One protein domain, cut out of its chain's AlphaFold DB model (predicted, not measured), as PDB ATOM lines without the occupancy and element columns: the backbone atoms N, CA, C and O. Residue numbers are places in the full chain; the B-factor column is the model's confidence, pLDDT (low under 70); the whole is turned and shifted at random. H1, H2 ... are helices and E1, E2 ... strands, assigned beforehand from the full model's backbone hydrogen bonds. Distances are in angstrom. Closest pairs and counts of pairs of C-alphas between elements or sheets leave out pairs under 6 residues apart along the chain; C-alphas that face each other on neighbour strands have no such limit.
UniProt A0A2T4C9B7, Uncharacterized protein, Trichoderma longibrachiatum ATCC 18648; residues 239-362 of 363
ATOM      1  N   LEU A 239     274.401 349.688 376.002       74.25
ATOM      2  CA  LEU A 239     273.870 348.333 375.897       74.25
ATOM      3  C   LEU A 239     274.046 347.831 374.461       74.25
ATOM      4  O   LEU A 239     273.536 348.454 373.529       74.25
ATOM      5  N   TYR A 240     274.726 346.700 374.292       73.12
ATOM      6  CA  TYR A 240     274.918 346.040 373.002       73.12
ATOM      7  C   TYR A 240     274.099 344.758 372.931       73.12
ATOM      8  O   TYR A 240     274.059 343.987 373.887       73.12
ATOM      9  N   TRP A 241     273.447 344.532 371.794       71.81
ATOM     10  CA  TRP A 241     272.722 343.295 371.532       71.81
ATOM     11  C   TRP A 241     273.695 342.148 371.260       71.81
ATOM     12  O   TRP A 241     274.636 342.303 370.482       71.81
ATOM     13  N   VAL A 242     273.458 341.005 371.897       69.69
ATOM     14  CA  VAL A 242     274.255 339.780 371.755       69.69
ATOM     15  C   VAL A 242     273.336 338.559 371.661       69.69
ATOM     16  O   VAL A 242     272.159 338.647 372.021       69.69
ATOM     17  N   ASP A 243     273.879 337.433 371.181       67.31
ATOM     18  CA  ASP A 243     273.139 336.180 370.933       67.31
ATOM     19  C   ASP A 243     271.880 336.424 370.085       67.31
ATOM     20  O   ASP A 243     270.751 336.291 370.552       67.31
ATOM     21  N   ASP A 244     272.084 336.868 368.841       72.19
ATOM     22  CA  ASP A 244     271.010 337.095 367.863       72.19
ATOM     23  C   ASP A 244     269.873 337.999 368.390       72.19
ATOM     24  O   ASP A 244     268.687 337.682 368.332       72.19
ATOM     25  N   ASN A 245     270.250 339.141 368.980       68.00
ATOM     26  CA  ASN A 245     269.338 340.123 369.586       68.00
ATOM     27  C   ASN A 245     268.481 339.603 370.757       68.00
ATOM     28  O   ASN A 245     267.499 340.245 371.147       68.00
ATOM     29  N   LYS A 246     268.845 338.476 371.377       62.94
ATOM     30  CA  LYS A 246     268.114 337.952 372.538       62.94
ATOM     31  C   LYS A 246     268.449 338.716 373.814       62.94
ATOM     32  O   LYS A 246     267.534 339.080 374.564       62.94
ATOM     33  N   TYR A 247     269.729 339.014 374.030       67.38
ATOM     34  CA  TYR A 247     270.222 339.652 375.250       67.38
ATOM     35  C   TYR A 247     270.890 340.994 374.961       67.38
ATOM     36  O   TYR A 247     271.324 341.270 373.844       67.38
ATOM     37  N   ARG A 248     270.958 341.840 375.993       70.25
ATOM     38  CA  ARG A 248     271.723 343.088 375.965       70.25
ATOM     39  C   ARG A 248     272.785 343.034 377.046       70.25
ATOM     40  O   ARG A 248     272.435 342.835 378.205       70.25
ATOM     41  N   ILE A 249     274.040 343.225 376.662       73.38
ATOM     42  CA  ILE A 249     275.162 343.338 377.594       73.38
ATOM     43  C   ILE A 249     275.502 344.811 377.760       73.38
ATOM     44  O   ILE A 249     275.588 345.556 376.780       73.38
ATOM     45  N   HIS A 250     275.661 345.226 379.011       76.38
ATOM     46  CA  HIS A 250     276.162 346.546 379.349       76.38
ATOM     47  C   HIS A 250     277.675 346.574 379.145       76.38
ATOM     48  O   HIS A 250     278.374 345.715 379.673       76.38
ATOM     49  N   LEU A 251     278.166 347.536 378.361       79.50
ATOM     50  CA  LEU A 251     279.590 347.771 378.172       79.50
ATOM     51  C   LEU A 251     279.895 349.252 378.401       79.50
ATOM     52  O   LEU A 251     279.422 350.124 377.660       79.50
ATOM     53  N   TYR A 252     280.739 349.520 379.387       84.50
ATOM     54  CA  TYR A 252     281.346 350.826 379.608       84.50
ATOM     55  C   TYR A 252     282.819 350.778 379.212       84.50
ATOM     56  O   TYR A 252     283.475 349.756 379.385       84.50
ATOM     57  N   CYS A 253     283.347 351.874 378.674       87.56
ATOM     58  CA  CYS A 253     284.760 351.988 378.339       87.56
ATOM     59  C   CYS A 253     285.308 353.344 378.764       87.56
ATOM     60  O   CYS A 253     284.719 354.376 378.436       87.56
ATOM     61  N   HIS A 254     286.482 353.322 379.383       89.12
ATOM     62  CA  HIS A 254     287.234 354.492 379.804       89.12
ATOM     63  C   HIS A 254     288.522 354.634 378.978       89.12
ATOM     64  O   HIS A 254     289.224 353.648 378.736       89.12
ATOM     65  N   GLY A 255     288.836 355.857 378.539       86.94
ATOM     66  CA  GLY A 255     289.995 356.178 377.693       86.94
ATOM     67  C   GLY A 255     289.707 356.165 376.183       86.94
ATOM     68  O   GLY A 255     288.621 355.777 375.738       86.94
ATOM     69  N   ASN A 256     290.688 356.583 375.374       86.44
ATOM     70  CA  ASN A 256     290.619 356.607 373.902       86.44
ATOM     71  C   ASN A 256     291.069 355.275 373.289       86.44
ATOM     72  O   ASN A 256     291.762 354.498 373.933       86.44
ATOM     73  N   LYS A 257     290.602 354.945 372.076       84.81
ATOM     74  CA  LYS A 257     290.982 353.693 371.376       84.81
ATOM     75  C   LYS A 257     292.361 353.776 370.722       84.81
ATOM     76  O   LYS A 257     292.972 352.747 370.444       84.81
ATOM     77  N   THR A 258     292.811 354.989 370.452       86.50
ATOM     78  CA  THR A 258     294.079 355.295 369.804       86.50
ATOM     79  C   THR A 258     294.861 356.259 370.673       86.50
ATOM     80  O   THR A 258     294.269 357.131 371.310       86.50
ATOM     81  N   ASP A 259     296.173 356.076 370.678       82.38
ATOM     82  CA  ASP A 259     297.138 356.998 371.266       82.38
ATOM     83  C   ASP A 259     297.287 358.260 370.392       82.38
ATOM     84  O   ASP A 259     296.782 358.293 369.263       82.38
ATOM     85  N   ASP A 260     298.019 359.268 370.868       83.06
ATOM     86  CA  ASP A 260     298.253 360.548 370.171       83.06
ATOM     87  C   ASP A 260     298.883 360.360 368.776       83.06
ATOM     88  O   ASP A 260     298.681 361.160 367.863       83.06
ATOM     89  N   ASN A 261     299.578 359.236 368.574       83.00
ATOM     90  CA  ASN A 261     300.197 358.838 367.308       83.00
ATOM     91  C   ASN A 261     299.273 358.006 366.392       83.00
ATOM     92  O   ASN A 261     299.731 357.424 365.409       83.00
ATOM     93  N   GLY A 262     297.987 357.866 366.729       82.38
ATOM     94  CA  GLY A 262     297.007 357.088 365.962       82.38
ATOM     95  C   GLY A 262     297.146 355.564 366.086       82.38
ATOM     96  O   GLY A 262     296.404 354.822 365.442       82.38
ATOM     97  N   LYS A 263     298.068 355.068 366.921       84.94
ATOM     98  CA  LYS A 263     298.254 353.632 367.176       84.94
ATOM     99  C   LYS A 263     297.176 353.119 368.132       84.94
ATOM    100  O   LYS A 263     296.869 353.770 369.126       84.94
ATOM    101  N   THR A 264     296.610 351.946 367.854       82.81
ATOM    102  CA  THR A 264     295.619 351.307 368.734       82.81
ATOM    103  C   THR A 264     296.236 350.952 370.083       82.81
ATOM    104  O   THR A 264     297.266 350.275 370.119       82.81
ATOM    105  N   VAL A 265     295.591 351.363 371.175       85.06
ATOM    106  CA  VAL A 265     296.020 351.020 372.538       85.06
ATOM    107  C   VAL A 265     295.387 349.710 373.000       85.06
ATOM    108  O   VAL A 265     294.243 349.397 372.645       85.06
ATOM    109  N   THR A 266     296.118 348.942 373.810       84.25
ATOM    110  CA  THR A 266     295.597 347.715 374.421       84.25
ATOM    111  C   THR A 266     294.394 348.054 375.301       84.25
ATOM    112  O   THR A 266     294.470 348.914 376.175       84.25
ATOM    113  N   THR A 267     293.262 347.392 375.050       84.44
ATOM    114  CA  THR A 267     292.052 347.523 375.873       84.44
ATOM    115  C   THR A 267     291.985 346.353 376.839       84.44
ATOM    116  O   THR A 267     291.893 345.209 376.398       84.44
ATOM    117  N   VAL A 268     291.978 346.632 378.139       86.94
ATOM    118  CA  VAL A 268     291.740 345.606 379.161       86.94
ATOM    119  C   VAL A 268     290.239 345.489 379.399       86.94
ATOM    120  O   VAL A 268     289.584 346.486 379.693       86.94
ATOM    121  N   LEU A 269     289.675 344.293 379.231       84.75
ATOM    122  CA  LEU A 269     288.261 344.034 379.495       84.75
ATOM    123  C   LEU A 269     288.105 343.406 380.881       84.75
ATOM    124  O   LEU A 269     288.558 342.287 381.106       84.75
ATOM    125  N   PHE A 270     287.444 344.119 381.786       84.00
ATOM    126  CA  PHE A 270     287.032 343.602 383.083       84.00
ATOM    127  C   PHE A 270     285.646 342.964 382.978       84.00
ATOM    128  O   PHE A 270     284.739 343.510 382.350       84.00
ATOM    129  N   GLU A 271     285.474 341.812 383.609       78.25
ATOM    130  CA  GLU A 271     284.197 341.109 383.657       78.25
ATOM    131  C   GLU A 271     283.733 340.995 385.109       78.25
ATOM    132  O   GLU A 271     284.501 340.582 385.982       78.25
ATOM    133  N   GLY A 272     282.479 341.373 385.366       71.56
ATOM    134  CA  GLY A 272     281.861 341.218 386.682       71.56
ATOM    135  C   GLY A 272     281.694 339.743 387.056       71.56
ATOM    136  O   GLY A 272     281.316 338.915 386.225       71.56
ATOM    137  N   GLY A 273     281.991 339.421 388.315       68.38
ATOM    138  CA  GLY A 273     281.786 338.093 388.891       68.38
ATOM    139  C   GLY A 273     280.370 337.939 389.447       68.38
ATOM    140  O   GLY A 273     279.391 337.991 388.710       68.38
ATOM    141  N   GLU A 274     280.270 337.733 390.760       62.25
ATOM    142  CA  GLU A 274     278.996 337.710 391.498       62.25
ATOM    143  C   GLU A 274     278.372 339.113 391.630       62.25
ATOM    144  O   GLU A 274     277.154 339.265 391.583       62.25
ATOM    145  N   TRP A 275     279.217 340.140 391.746       63.66
ATOM    146  CA  TRP A 275     278.827 341.545 391.874       63.66
ATOM    147  C   TRP A 275     279.143 342.326 390.590       63.66
ATOM    148  O   TRP A 275     280.078 341.952 389.868       63.66
ATOM    149  N   PRO A 276     278.402 343.418 390.302       69.19
ATOM    150  CA  PRO A 276     278.727 344.304 389.190       69.19
ATOM    151  C   PRO A 276     280.124 344.897 389.370       69.19
ATOM    152  O   PRO A 276     280.585 345.110 390.497       69.19
ATOM    153  N   VAL A 277     280.789 345.204 388.252       76.38
ATOM    154  CA  VAL A 277     282.165 345.737 388.262       76.38
ATOM    155  C   VAL A 277     282.256 347.033 389.075       76.38
ATOM    156  O   VAL A 277     283.271 347.278 389.728       76.38
ATOM    157  N   GLU A 278     281.170 347.805 389.108       72.56
ATOM    158  CA  GLU A 278     281.034 349.048 389.870       72.56
ATOM    159  C   GLU A 278     281.393 348.926 391.352       72.56
ATOM    160  O   GLU A 278     281.972 349.854 391.904       72.56
ATOM    161  N   TYR A 279     281.112 347.796 392.003       71.94
ATOM    162  CA  TYR A 279     281.224 347.721 393.460       71.94
ATOM    163  C   TYR A 279     282.671 347.727 393.987       71.94
ATOM    164  O   TYR A 279     282.910 348.146 395.117       71.94
ATOM    165  N   SER A 280     283.643 347.231 393.215       76.88
ATOM    166  CA  SER A 280     285.046 347.192 393.676       76.88
ATOM    167  C   SER A 280     286.086 347.146 392.561       76.88
ATOM    168  O   SER A 280     287.184 347.684 392.708       76.88
ATOM    169  N   LEU A 281     285.767 346.505 391.438       83.06
ATOM    170  CA  LEU A 281     286.713 346.317 390.343       83.06
ATOM    171  C   LEU A 281     286.875 347.594 389.498       83.06
ATOM    172  O   LEU A 281     287.936 347.801 388.909       83.06
ATOM    173  N   TRP A 282     285.875 348.486 389.497       85.81
ATOM    174  CA  TRP A 282     285.970 349.806 388.869       85.81
ATOM    175  C   TRP A 282     287.046 350.663 389.548       85.81
ATOM    176  O   TRP A 282     287.972 351.107 388.872       85.81
ATOM    177  N   ASP A 283     287.027 350.810 390.875       87.31
ATOM    178  CA  ASP A 283     288.058 351.575 391.594       87.31
ATOM    179  C   ASP A 283     289.470 351.038 391.326       87.31
ATOM    180  O   ASP A 283     290.429 351.799 391.177       87.31
ATOM    181  N   PHE A 284     289.610 349.712 391.234       86.75
ATOM    182  CA  PHE A 284     290.870 349.083 390.847       86.75
ATOM    183  C   PHE A 284     291.298 349.489 389.428       86.75
ATOM    184  O   PHE A 284     292.443 349.899 389.235       86.75
ATOM    185  N   ALA A 285     290.388 349.431 388.454       88.44
ATOM    186  CA  ALA A 285     290.655 349.829 387.074       88.44
ATOM    187  C   ALA A 285     291.036 351.316 386.957       88.44
ATOM    188  O   ALA A 285     292.005 351.652 386.277       88.44
ATOM    189  N   ASP A 286     290.342 352.204 387.672       89.00
ATOM    190  CA  ASP A 286     290.646 353.639 387.683       89.00
ATOM    191  C   ASP A 286     292.015 353.933 388.299       89.00
ATOM    192  O   ASP A 286     292.767 354.770 387.794       89.00
ATOM    193  N   ASN A 287     292.378 353.231 389.372       90.19
ATOM    194  CA  ASN A 287     293.703 353.365 389.972       90.19
ATOM    195  C   ASN A 287     294.803 352.810 389.060       90.19
ATOM    196  O   ASN A 287     295.870 353.412 388.965       90.19
ATOM    197  N   ALA A 288     294.539 351.725 388.334       88.56
ATOM    198  CA  ALA A 288     295.469 351.173 387.355       88.56
ATOM    199  C   ALA A 288     295.726 352.158 386.191       88.56
ATOM    200  O   ALA A 288     296.871 352.341 385.774       88.56
ATOM    201  N   VAL A 289     294.693 352.878 385.731       89.56
ATOM    202  CA  VAL A 289     294.862 353.975 384.758       89.56
ATOM    203  C   VAL A 289     295.693 355.116 385.347       89.56
ATOM    204  O   VAL A 289     296.645 355.568 384.716       89.56
ATOM    205  N   LYS A 290     295.387 355.561 386.574       89.88
ATOM    206  CA  LYS A 290     296.132 356.646 387.250       89.88
ATOM    207  C   LYS A 290     297.600 356.296 387.499       89.88
ATOM    208  O   LYS A 290     298.457 357.168 387.389       89.88
ATOM    209  N   ASN A 291     297.892 355.031 387.795       88.50
ATOM    210  CA  ASN A 291     299.249 354.515 387.987       88.50
ATOM    211  C   ASN A 291     299.994 354.276 386.660       88.50
ATOM    212  O   ASN A 291     301.171 353.915 386.680       88.50
ATOM    213  N   GLY A 292     299.326 354.444 385.514       85.69
ATOM    214  CA  GLY A 292     299.900 354.224 384.189       85.69
ATOM    215  C   GLY A 292     300.144 352.752 383.847       85.69
ATOM    216  O   GLY A 292     300.885 352.470 382.910       85.69
ATOM    217  N   SER A 293     299.555 351.805 384.587       85.44
ATOM    218  CA  SER A 293     299.690 350.373 384.286       85.44
ATOM    219  C   SER A 293     298.798 349.934 383.124       85.44
ATOM    220  O   SER A 293     299.132 348.973 382.435       85.44
ATOM    221  N   ILE A 294     297.694 350.648 382.880       87.81
ATOM    222  CA  ILE A 294     296.804 350.441 381.733       87.81
ATOM    223  C   ILE A 294     296.403 351.783 381.111       87.81
ATOM    224  O   ILE A 294     296.144 352.754 381.812       87.81
ATOM    225  N   SER A 295     296.320 351.844 379.782       86.75
ATOM    226  CA  SER A 295     295.925 353.072 379.065       86.75
ATOM    227  C   SER A 295     294.412 353.176 378.858       86.75
ATOM    228  O   SER A 295     293.856 354.269 378.770       86.75
ATOM    229  N   ARG A 296     293.737 352.029 378.729       88.19
ATOM    230  CA  ARG A 296     292.312 351.932 378.412       88.19
ATOM    231  C   ARG A 296     291.728 350.668 379.023       88.19
ATOM    232  O   ARG A 296     292.283 349.582 378.850       88.19
ATOM    233  N   TYR A 297     290.549 350.794 379.621       89.38
ATOM    234  CA  TYR A 297     289.758 349.636 380.011       89.38
ATOM    235  C   TYR A 297     288.318 349.729 379.528       89.38
ATOM    236  O   TYR A 297     287.785 350.805 379.251       89.38
ATOM    237  N   CYS A 298     287.687 348.573 379.424       88.00
ATOM    238  CA  CYS A 298     286.248 348.445 379.342       88.00
ATOM    239  C   CYS A 298     285.791 347.465 380.411       88.00
ATOM    240  O   CYS A 298     286.568 346.608 380.825       88.00
ATOM    241  N   PHE A 299     284.540 347.557 380.828       85.62
ATOM    242  CA  PHE A 299     283.937 346.513 381.631       85.62
ATOM    243  C   PHE A 299     282.591 346.084 381.086       85.62
ATOM    244  O   PHE A 299     281.834 346.906 380.562       85.62
ATOM    245  N   ALA A 300     282.339 344.784 381.194       78.25
ATOM    246  CA  ALA A 300     281.082 344.160 380.839       78.25
ATOM    247  C   ALA A 300     280.450 343.525 382.079       78.25
ATOM    248  O   ALA A 300     281.076 342.706 382.761       78.25
ATOM    249  N   ASP A 301     279.198 343.885 382.343       67.06
ATOM    250  CA  ASP A 301     278.402 343.240 383.383       67.06
ATOM    251  C   ASP A 301     277.674 342.037 382.780       67.06
ATOM    252  O   ASP A 301     276.982 342.153 381.758       67.06
ATOM    253  N   ARG A 302     277.835 340.865 383.404       65.25
ATOM    254  CA  ARG A 302     277.137 339.650 382.977       65.25
ATOM    255  C   ARG A 302     275.620 339.844 383.140       65.25
ATOM    256  O   ARG A 302     275.174 340.283 384.199       65.25
ATOM    257  N   PRO A 303     274.799 339.508 382.131       52.94
ATOM    258  CA  PRO A 303     273.352 339.532 382.283       52.94
ATOM    259  C   PRO A 303     272.889 338.358 383.161       52.94
ATOM    260  O   PRO A 303     273.080 337.199 382.799       52.94
ATOM    261  N   GLY A 304     272.232 338.664 384.285       46.75
ATOM    262  CA  GLY A 304     271.605 337.685 385.183       46.75
ATOM    263  C   GLY A 304     272.295 337.527 386.545       46.75
ATOM    264  O   GLY A 304     273.414 337.983 386.750       46.75
ATOM    265  N   LEU A 305     271.601 336.886 387.490       30.36
ATOM    266  CA  LEU A 305     272.153 336.455 388.780       30.36
ATOM    267  C   LEU A 305     272.981 335.179 388.570       30.36
ATOM    268  O   LEU A 305     272.466 334.198 388.035       30.36
ATOM    269  N   ALA A 306     274.239 335.172 389.013       29.44
ATOM    270  CA  ALA A 306     275.077 333.974 389.062       29.44
ATOM    271  C   ALA A 306     275.433 333.636 390.519       29.44
ATOM    272  O   ALA A 306     275.770 334.517 391.304       29.44
ATOM    273  N   CYS A 307     275.308 332.352 390.872       26.00
ATOM    274  CA  CYS A 307     275.486 331.820 392.224       26.00
ATOM    275  C   CYS A 307     276.955 331.698 392.672       26.00
ATOM    276  O   CYS A 307     277.882 331.743 391.866       26.00
ATOM    277  N   SER A 308     277.109 331.498 393.988       25.09
ATOM    278  CA  SER A 308     278.317 331.723 394.788       25.09
ATOM    279  C   SER A 308     279.579 330.953 394.378       25.09
ATOM    280  O   SER A 308     279.552 329.830 393.865       25.09
ATOM    281  N   GLY A 309     280.723 331.553 394.721       33.28
ATOM    282  CA  GLY A 309     282.069 331.012 394.525       33.28
ATOM    283  C   GLY A 309     282.402 329.716 395.281       33.28
ATOM    284  O   GLY A 309     283.459 329.136 395.032       33.28
ATOM    285  N   ASP A 310     281.509 329.198 396.129       36.75
ATOM    286  CA  ASP A 310     281.717 327.948 396.883       36.75
ATOM    287  C   ASP A 310     281.694 326.699 395.973       36.75
ATOM    288  O   ASP A 310     282.314 325.664 396.249       36.75
ATOM    289  N   LYS A 311     281.048 326.832 394.805       37.31
ATOM    290  CA  LYS A 311     281.015 325.822 393.741       37.31
ATOM    291  C   LYS A 311     282.375 325.584 393.073       37.31
ATOM    292  O   LYS A 311     282.594 324.486 392.583       37.31
ATOM    293  N   ILE A 312     283.310 326.543 393.084       39.00
ATOM    294  CA  ILE A 312     284.644 326.370 392.463       39.00
ATOM    295  C   ILE A 312     285.472 325.297 393.182       39.00
ATOM    296  O   ILE A 312     286.230 324.583 392.534       39.00
ATOM    297  N   LYS A 313     285.318 325.161 394.503       43.22
ATOM    298  CA  LYS A 313     286.084 324.194 395.305       43.22
ATOM    299  C   LYS A 313     285.489 322.784 395.315       43.22
ATOM    300  O   LYS A 313     286.199 321.842 395.639       43.22
ATOM    301  N   HIS A 314     284.205 322.645 394.984       48.44
ATOM    302  CA  HIS A 314     283.454 321.393 395.138       48.44
ATOM    303  C   HIS A 314     282.871 320.851 393.822       48.44
ATOM    304  O   HIS A 314     282.196 319.823 393.834       48.44
ATOM    305  N   ASP A 315     283.081 321.535 392.695       51.06
ATOM    306  CA  ASP A 315     282.552 321.151 391.384       51.06
ATOM    307  C   ASP A 315     283.656 321.233 390.320       51.06
ATOM    308  O   ASP A 315     283.898 322.276 389.701       51.06
ATOM    309  N   ASP A 316     284.319 320.097 390.090       60.69
ATOM    310  CA  ASP A 316     285.402 319.950 389.106       60.69
ATOM    311  C   ASP A 316     284.970 320.372 387.695       60.69
ATOM    312  O   ASP A 316     285.775 320.851 386.893       60.69
ATOM    313  N   LYS A 317     283.674 320.250 387.385       53.66
ATOM    314  CA  LYS A 317     283.102 320.624 386.090       53.66
ATOM    315  C   LYS A 317     283.047 322.141 385.924       53.66
ATOM    316  O   LYS A 317     283.266 322.650 384.826       53.66
ATOM    317  N   TRP A 318     282.771 322.870 387.003       50.44
ATOM    318  CA  TRP A 318     282.799 324.330 387.012       50.44
ATOM    319  C   TRP A 318     284.231 324.874 386.962       50.44
ATOM    320  O   TRP A 318     284.516 325.764 386.158       50.44
ATOM    321  N   ALA A 319     285.150 324.294 387.742       55.16
ATOM    322  CA  ALA A 319     286.574 324.624 387.678       55.16
ATOM    323  C   ALA A 319     287.153 324.373 386.273       55.16
ATOM    324  O   ALA A 319     287.861 325.224 385.732       55.16
ATOM    325  N   SER A 320     286.776 323.256 385.637       59.75
ATOM    326  CA  SER A 320     287.136 322.964 384.245       59.75
ATOM    327  C   SER A 320     286.590 324.015 383.280       59.75
ATOM    328  O   SER A 320     287.338 324.473 382.433       59.75
ATOM    329  N   LYS A 321     285.339 324.474 383.430       59.38
ATOM    330  CA  LYS A 321     284.783 325.526 382.560       59.38
ATOM    331  C   LYS A 321     285.481 326.878 382.720       59.38
ATOM    332  O   LYS A 321     285.663 327.576 381.731       59.38
ATOM    333  N   GLN A 322     285.889 327.252 383.934       54.78
ATOM    334  CA  GLN A 322     286.710 328.454 384.150       54.78
ATOM    335  C   GLN A 322     288.095 328.305 383.510       54.78
ATOM    336  O   GLN A 322     288.617 329.250 382.924       54.78
ATOM    337  N   LYS A 323     288.669 327.099 383.552       58.66
ATOM    338  CA  LYS A 323     289.907 326.771 382.842       58.66
ATOM    339  C   LYS A 323     289.717 326.784 381.321       58.66
ATOM    340  O   LYS A 323     290.589 327.273 380.618       58.66
ATOM    341  N   ASP A 324     288.571 326.352 380.808       60.28
ATOM    342  CA  ASP A 324     288.249 326.406 379.377       60.28
ATOM    343  C   ASP A 324     288.146 327.853 378.872       60.28
ATOM    344  O   ASP A 324     288.512 328.127 377.730       60.28
ATOM    345  N   LEU A 325     287.758 328.812 379.729       51.53
ATOM    346  CA  LEU A 325     287.804 330.239 379.383       51.53
ATOM    347  C   LEU A 325     289.235 330.724 379.103       51.53
ATOM    348  O   LEU A 325     289.420 331.655 378.327       51.53
ATOM    349  N   THR A 326     290.261 330.080 379.667       50.31
ATOM    350  CA  THR A 326     291.661 330.400 379.329       50.31
ATOM    351  C   THR A 326     292.040 329.964 377.913       50.31
ATOM    352  O   THR A 326     292.973 330.517 377.339       50.31
ATOM    353  N   GLY A 327     291.280 329.030 377.326       48.25
ATOM    354  CA  GLY A 327     291.396 328.591 375.935       48.25
ATOM    355  C   GLY A 327     290.638 329.463 374.927       48.25
ATOM    356  O   GLY A 327     290.695 329.180 373.736       48.25
ATOM    357  N   LEU A 328     289.946 330.530 375.360       45.41
ATOM    358  CA  LEU A 328     289.329 331.513 374.449       45.41
ATOM    359  C   LEU A 328     290.362 332.348 373.676       45.41
ATOM    360  O   LEU A 328     290.005 333.014 372.706       45.41
ATOM    361  N   THR A 329     291.626 332.343 374.105       46.66
ATOM    362  CA  THR A 329     292.718 333.051 373.436       46.66
ATOM    363  C   THR A 329     293.900 332.117 373.202       46.66
ATOM    364  O   THR A 329     294.439 331.531 374.136       46.66
ATOM    365  N   ASP A 330     294.376 332.045 371.957       55.28
ATOM    366  CA  ASP A 330     295.585 331.290 371.588       55.28
ATOM    367  C   ASP A 330     296.883 331.931 372.137       55.28
ATOM    368  O   ASP A 330     297.987 331.448 371.886       55.28
ATOM    369  N   LYS A 331     296.775 333.055 372.866       62.84
ATOM    370  CA  LYS A 331     297.892 333.851 373.401       62.84
ATOM    371  C   LYS A 331     297.715 334.163 374.889       62.84
ATOM    372  O   LYS A 331     297.699 335.327 375.294       62.84
ATOM    373  N   LEU A 332     297.577 333.133 375.718       58.75
ATOM    374  CA  LEU A 332     297.572 333.294 377.173       58.75
ATOM    375  C   LEU A 332     298.959 333.754 377.669       58.75
ATOM    376  O   LEU A 332     299.932 333.010 377.584       58.75
ATOM    377  N   LEU A 333     299.056 334.979 378.198       67.81
ATOM    378  CA  LEU A 333     300.316 335.562 378.699       67.81
ATOM    379  C   LEU A 333     300.696 335.097 380.117       67.81
ATOM    380  O   LEU A 333     301.852 335.222 380.532       67.81
ATOM    381  N   GLY A 334     299.736 334.586 380.887       67.31
ATOM    382  CA  GLY A 334     299.968 334.090 382.239       67.31
ATOM    383  C   GLY A 334     298.691 333.614 382.920       67.31
ATOM    384  O   GLY A 334     297.603 334.097 382.619       67.31
ATOM    385  N   TRP A 335     298.854 332.666 383.839       70.31
ATOM    386  CA  TRP A 335     297.835 332.192 384.767       70.31
ATOM    387  C   TRP A 335     298.485 332.113 386.143       70.31
ATOM    388  O   TRP A 335     299.461 331.380 386.316       70.31
ATOM    389  N   ASP A 336     297.971 332.879 387.097       73.19
ATOM    390  CA  ASP A 336     298.509 332.947 388.451       73.19
ATOM    391  C   ASP A 336     297.423 332.576 389.454       73.19
ATOM    392  O   ASP A 336     296.262 332.960 389.315       73.19
ATOM    393  N   ILE A 337     297.823 331.832 390.479       72.00
ATOM    394  CA  ILE A 337     297.005 331.540 391.652       72.00
ATOM    395  C   ILE A 337     297.630 332.326 392.800       72.00
ATOM    396  O   ILE A 337     298.841 332.254 393.004       72.00
ATOM    397  N   VAL A 338     296.817 333.114 393.501       75.56
ATOM    398  CA  VAL A 338     297.254 333.905 394.656       75.56
ATOM    399  C   VAL A 338     296.772 333.189 395.908       75.56
ATOM    400  O   VAL A 338     295.578 333.196 396.218       75.56
ATOM    401  N   ASP A 339     297.696 332.520 396.590       70.19
ATOM    402  CA  ASP A 339     297.380 331.721 397.767       70.19
ATOM    403  C   ASP A 339     296.902 332.612 398.924       70.19
ATOM    404  O   ASP A 339     297.454 333.671 399.202       70.19
ATOM    405  N   GLY A 340     295.827 332.199 399.602       70.50
ATOM    406  CA  GLY A 340     295.255 332.950 400.728       70.50
ATOM    407  C   GLY A 340     294.430 334.189 400.348       70.50
ATOM    408  O   GLY A 340     293.871 334.832 401.239       70.50
ATOM    409  N   ALA A 341     294.287 334.510 399.058       70.69
ATOM    410  CA  ALA A 341     293.415 335.592 398.620       70.69
ATOM    411  C   ALA A 341     291.917 335.209 398.721       70.69
ATOM    412  O   ALA A 341     291.539 334.078 398.398       70.69
ATOM    413  N   PRO A 342     291.035 336.136 399.154       68.12
ATOM    414  CA  PRO A 342     289.588 335.951 399.087       68.12
ATOM    415  C   PRO A 342     289.108 335.984 397.624       68.12
ATOM    416  O   PRO A 342     289.881 336.275 396.713       68.12
ATOM    417  N   HIS A 343     287.812 335.737 397.389       67.56
ATOM    418  CA  HIS A 343     287.222 335.758 396.040       67.56
ATOM    419  C   HIS A 343     287.535 337.037 395.243       67.56
ATOM    420  O   HIS A 343     287.734 336.977 394.032       67.56
ATOM    421  N   GLU A 344     287.629 338.183 395.916       68.75
ATOM    422  CA  GLU A 344     288.086 339.442 395.328       68.75
ATOM    423  C   GLU A 344     289.609 339.570 395.486       68.75
ATOM    424  O   GLU A 344     290.110 340.249 396.387       68.75
ATOM    425  N   VAL A 345     290.359 338.900 394.607       72.62
ATOM    426  CA  VAL A 345     291.831 338.795 394.686       72.62
ATOM    427  C   VAL A 345     292.511 340.174 394.756       72.62
ATOM    428  O   VAL A 345     293.473 340.363 395.505       72.62
ATOM    429  N   TRP A 346     291.948 341.173 394.071       76.88
ATOM    430  CA  TRP A 346     292.407 342.571 394.052       76.88
ATOM    431  C   TRP A 346     292.229 343.333 395.379       76.88
ATOM    432  O   TRP A 346     292.695 344.465 395.494       76.88
ATOM    433  N   ARG A 347     291.578 342.763 396.401       77.81
ATOM    434  CA  ARG A 347     291.543 343.374 397.744       77.81
ATOM    435  C   ARG A 347     292.830 343.146 398.531       77.81
ATOM    436  O   ARG A 347     293.137 343.917 399.439       77.81
ATOM    437  N   THR A 348     293.600 342.119 398.184       82.00
ATOM    438  CA  THR A 348     294.889 341.829 398.829       82.00
ATOM    439  C   THR A 348     296.022 342.598 398.155       82.00
ATOM    440  O   THR A 348     295.924 342.971 396.986       82.00
ATOM    441  N   LEU A 349     297.096 342.891 398.894       82.38
ATOM    442  CA  LEU A 349     298.277 343.539 398.313       82.38
ATOM    443  C   LEU A 349     298.949 342.617 397.287       82.38
ATOM    444  O   LEU A 349     299.109 343.009 396.137       82.38
ATOM    445  N   GLU A 350     299.224 341.374 397.682       76.81
ATOM    446  CA  GLU A 350     299.850 340.357 396.830       76.81
ATOM    447  C   GLU A 350     299.043 340.097 395.549       76.81
ATOM    448  O   GLU A 350     299.596 340.042 394.450       76.81
ATOM    449  N   GLY A 351     297.712 340.027 395.663       80.31
ATOM    450  CA  GLY A 351     296.836 339.889 394.506       80.31
ATOM    451  C   GLY A 351     296.904 341.077 393.549       80.31
ATOM    452  O   GLY A 351     296.971 340.876 392.337       80.31
ATOM    453  N   ARG A 352     296.942 342.315 394.062       80.31
ATOM    454  CA  ARG A 352     297.104 343.515 393.221       80.31
ATOM    455  C   ARG A 352     298.447 343.538 392.508       80.31
ATOM    456  O   ARG A 352     298.472 343.797 391.310       80.31
ATOM    457  N   GLU A 353     299.532 343.223 393.208       83.25
ATOM    458  CA  GLU A 353     300.878 343.193 392.628       83.25
ATOM    459  C   GLU A 353     300.979 342.172 391.492       83.25
ATOM    460  O   GLU A 353     301.493 342.492 390.420       83.25
ATOM    461  N   LYS A 354     300.415 340.973 391.679       81.50
ATOM    462  CA  LYS A 354     300.360 339.943 390.633       81.50
ATOM    463  C   LYS A 354     299.548 340.382 389.418       81.50
ATOM    464  O   LYS A 354     299.998 340.192 388.287       81.50
ATOM    465  N   ILE A 355     298.382 340.992 389.632       79.88
ATOM    466  CA  ILE A 355     297.551 341.504 388.535       79.88
ATOM    467  C   ILE A 355     298.294 342.618 387.785       79.88
ATOM    468  O   ILE A 355     298.387 342.568 386.560       79.88
ATOM    469  N   GLU A 356     298.881 343.589 388.489       80.19
ATOM    470  CA  GLU A 356     299.649 344.673 387.868       80.19
ATOM    471  C   GLU A 356     300.873 344.167 387.094       80.19
ATOM    472  O   GLU A 356     301.146 344.655 385.995       80.19
ATOM    473  N   GLU A 357     301.597 343.174 387.622       81.75
ATOM    474  CA  GLU A 357     302.728 342.539 386.934       81.75
ATOM    475  C   GLU A 357     302.299 341.958 385.578       81.75
ATOM    476  O   GLU A 357     303.018 342.086 384.584       81.75
ATOM    477  N   ARG A 358     301.118 341.330 385.515       80.06
ATOM    478  CA  ARG A 358     300.576 340.770 384.271       80.06
ATOM    479  C   ARG A 358     300.033 341.835 383.334       80.06
ATOM    480  O   ARG A 358     300.295 341.739 382.139       80.06
ATOM    481  N   LEU A 359     299.354 342.858 383.850       77.88
ATOM    482  CA  LEU A 359     298.858 343.976 383.042       77.88
ATOM    483  C   LEU A 359     300.003 344.704 382.326       77.88
ATOM    484  O   LEU A 359     299.907 344.956 381.128       77.88
ATOM    485  N   LYS A 360     301.136 344.922 383.005       79.00
ATOM    486  CA  LYS A 360     302.346 345.521 382.409       79.00
ATOM    487  C   LYS A 360     302.981 344.686 381.294       79.00
ATOM    488  O   LYS A 360     303.780 345.215 380.538       79.00
ATOM    489  N   LYS A 361     302.665 343.390 381.181       77.12
ATOM    490  CA  LYS A 361     303.129 342.536 380.069       77.12
ATOM    491  C   LYS A 361     302.225 342.640 378.831       77.12
ATOM    492  O   LYS A 361     302.570 342.077 377.796       77.12
ATOM    493  N   MET A 362     301.064 343.299 378.943       66.06
ATOM    494  CA  MET A 362     300.077 343.473 377.862       66.06
ATOM    495  C   MET A 362     300.168 344.835 377.154       66.06
ATOM    496  O   MET A 362     299.565 345.012 376.090       66.06
TER     497      MET A 362
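This is residues 239 to 362 of the 363 residues of an uncharacterized protein of Trichoderma longibrachiatum ATCC 18648 (UniProt A0A2T4C9B7). A strongly twisted sheet of four strands has one helix, H1, running along one face, while H4 comes close to H1 and the pair H2 and H3 lies away from the sheet. The E1 and E2 hairpin makes one side of the sheet, whose order is E1, E2, E4, E3, mixed. The printed part has 124 residues, under half in named elements, in the order E1, E2, E3, H1, E4, H2, H3, H4, of mixed class. It is compact, with a radius of gyration of the C-alphas of 15.7 A and spans of 49 by 41 by 31 A.

E1 is residues 239 to 242, from C-alpha 239 at (273.870, 348.333, 375.897). E2 is 247 to 254, 23.0 A long; E3 is 267 to 271; H1 is 281 to 290, 14.3 A; E4 is 296 to 301, 17.1 A. H2 is 311 to 314, H3 316 to 328, 19.1 A, and H4 349 to 359, 15.3 A, ending at C-alpha 359 (298.858, 343.976, 383.042).

E1 and E2 are antiparallel, with N 240 and O 249 2.9 A apart. E2 and E4 are antiparallel, with N 254 and O 297 at 2.8 A. E4 and E3 are parallel, with N 270 and O 298 at 2.8 A. E3, H1 and E4 form a strand-helix-strand unit, two parallel neighbour strands joined through a helix, with a right-handed crossover. H1 is on the sheet in two layers, helix over sheet, at a height of 9.4 A, over E4 and along the strands; the closest C-alphas of H1 and E4, Ala 285 and Tyr 297, are 7.1 A apart. H1 and H4 are close but not clearly touching, the closest C-alphas being Ala 288 and Glu 356 at 7.7 A. H2 and H3 touch only at the corner, the closest C-alphas being Ile 312 and Ala 319 at 5.4 A. Every O i to N i+4 pair is within hydrogen-bond range in H1 and H4, 6 of 9 in H3; H2 is too short for one.

The farthest C-alphas, Asn 261 and His 314, are 49.6 A apart. The printed part has no cut. The links E2 to E3 and H3 to H4 are long. Mean pLDDT of the printed part is 71.1, with residues 301 to 334 among those under 70.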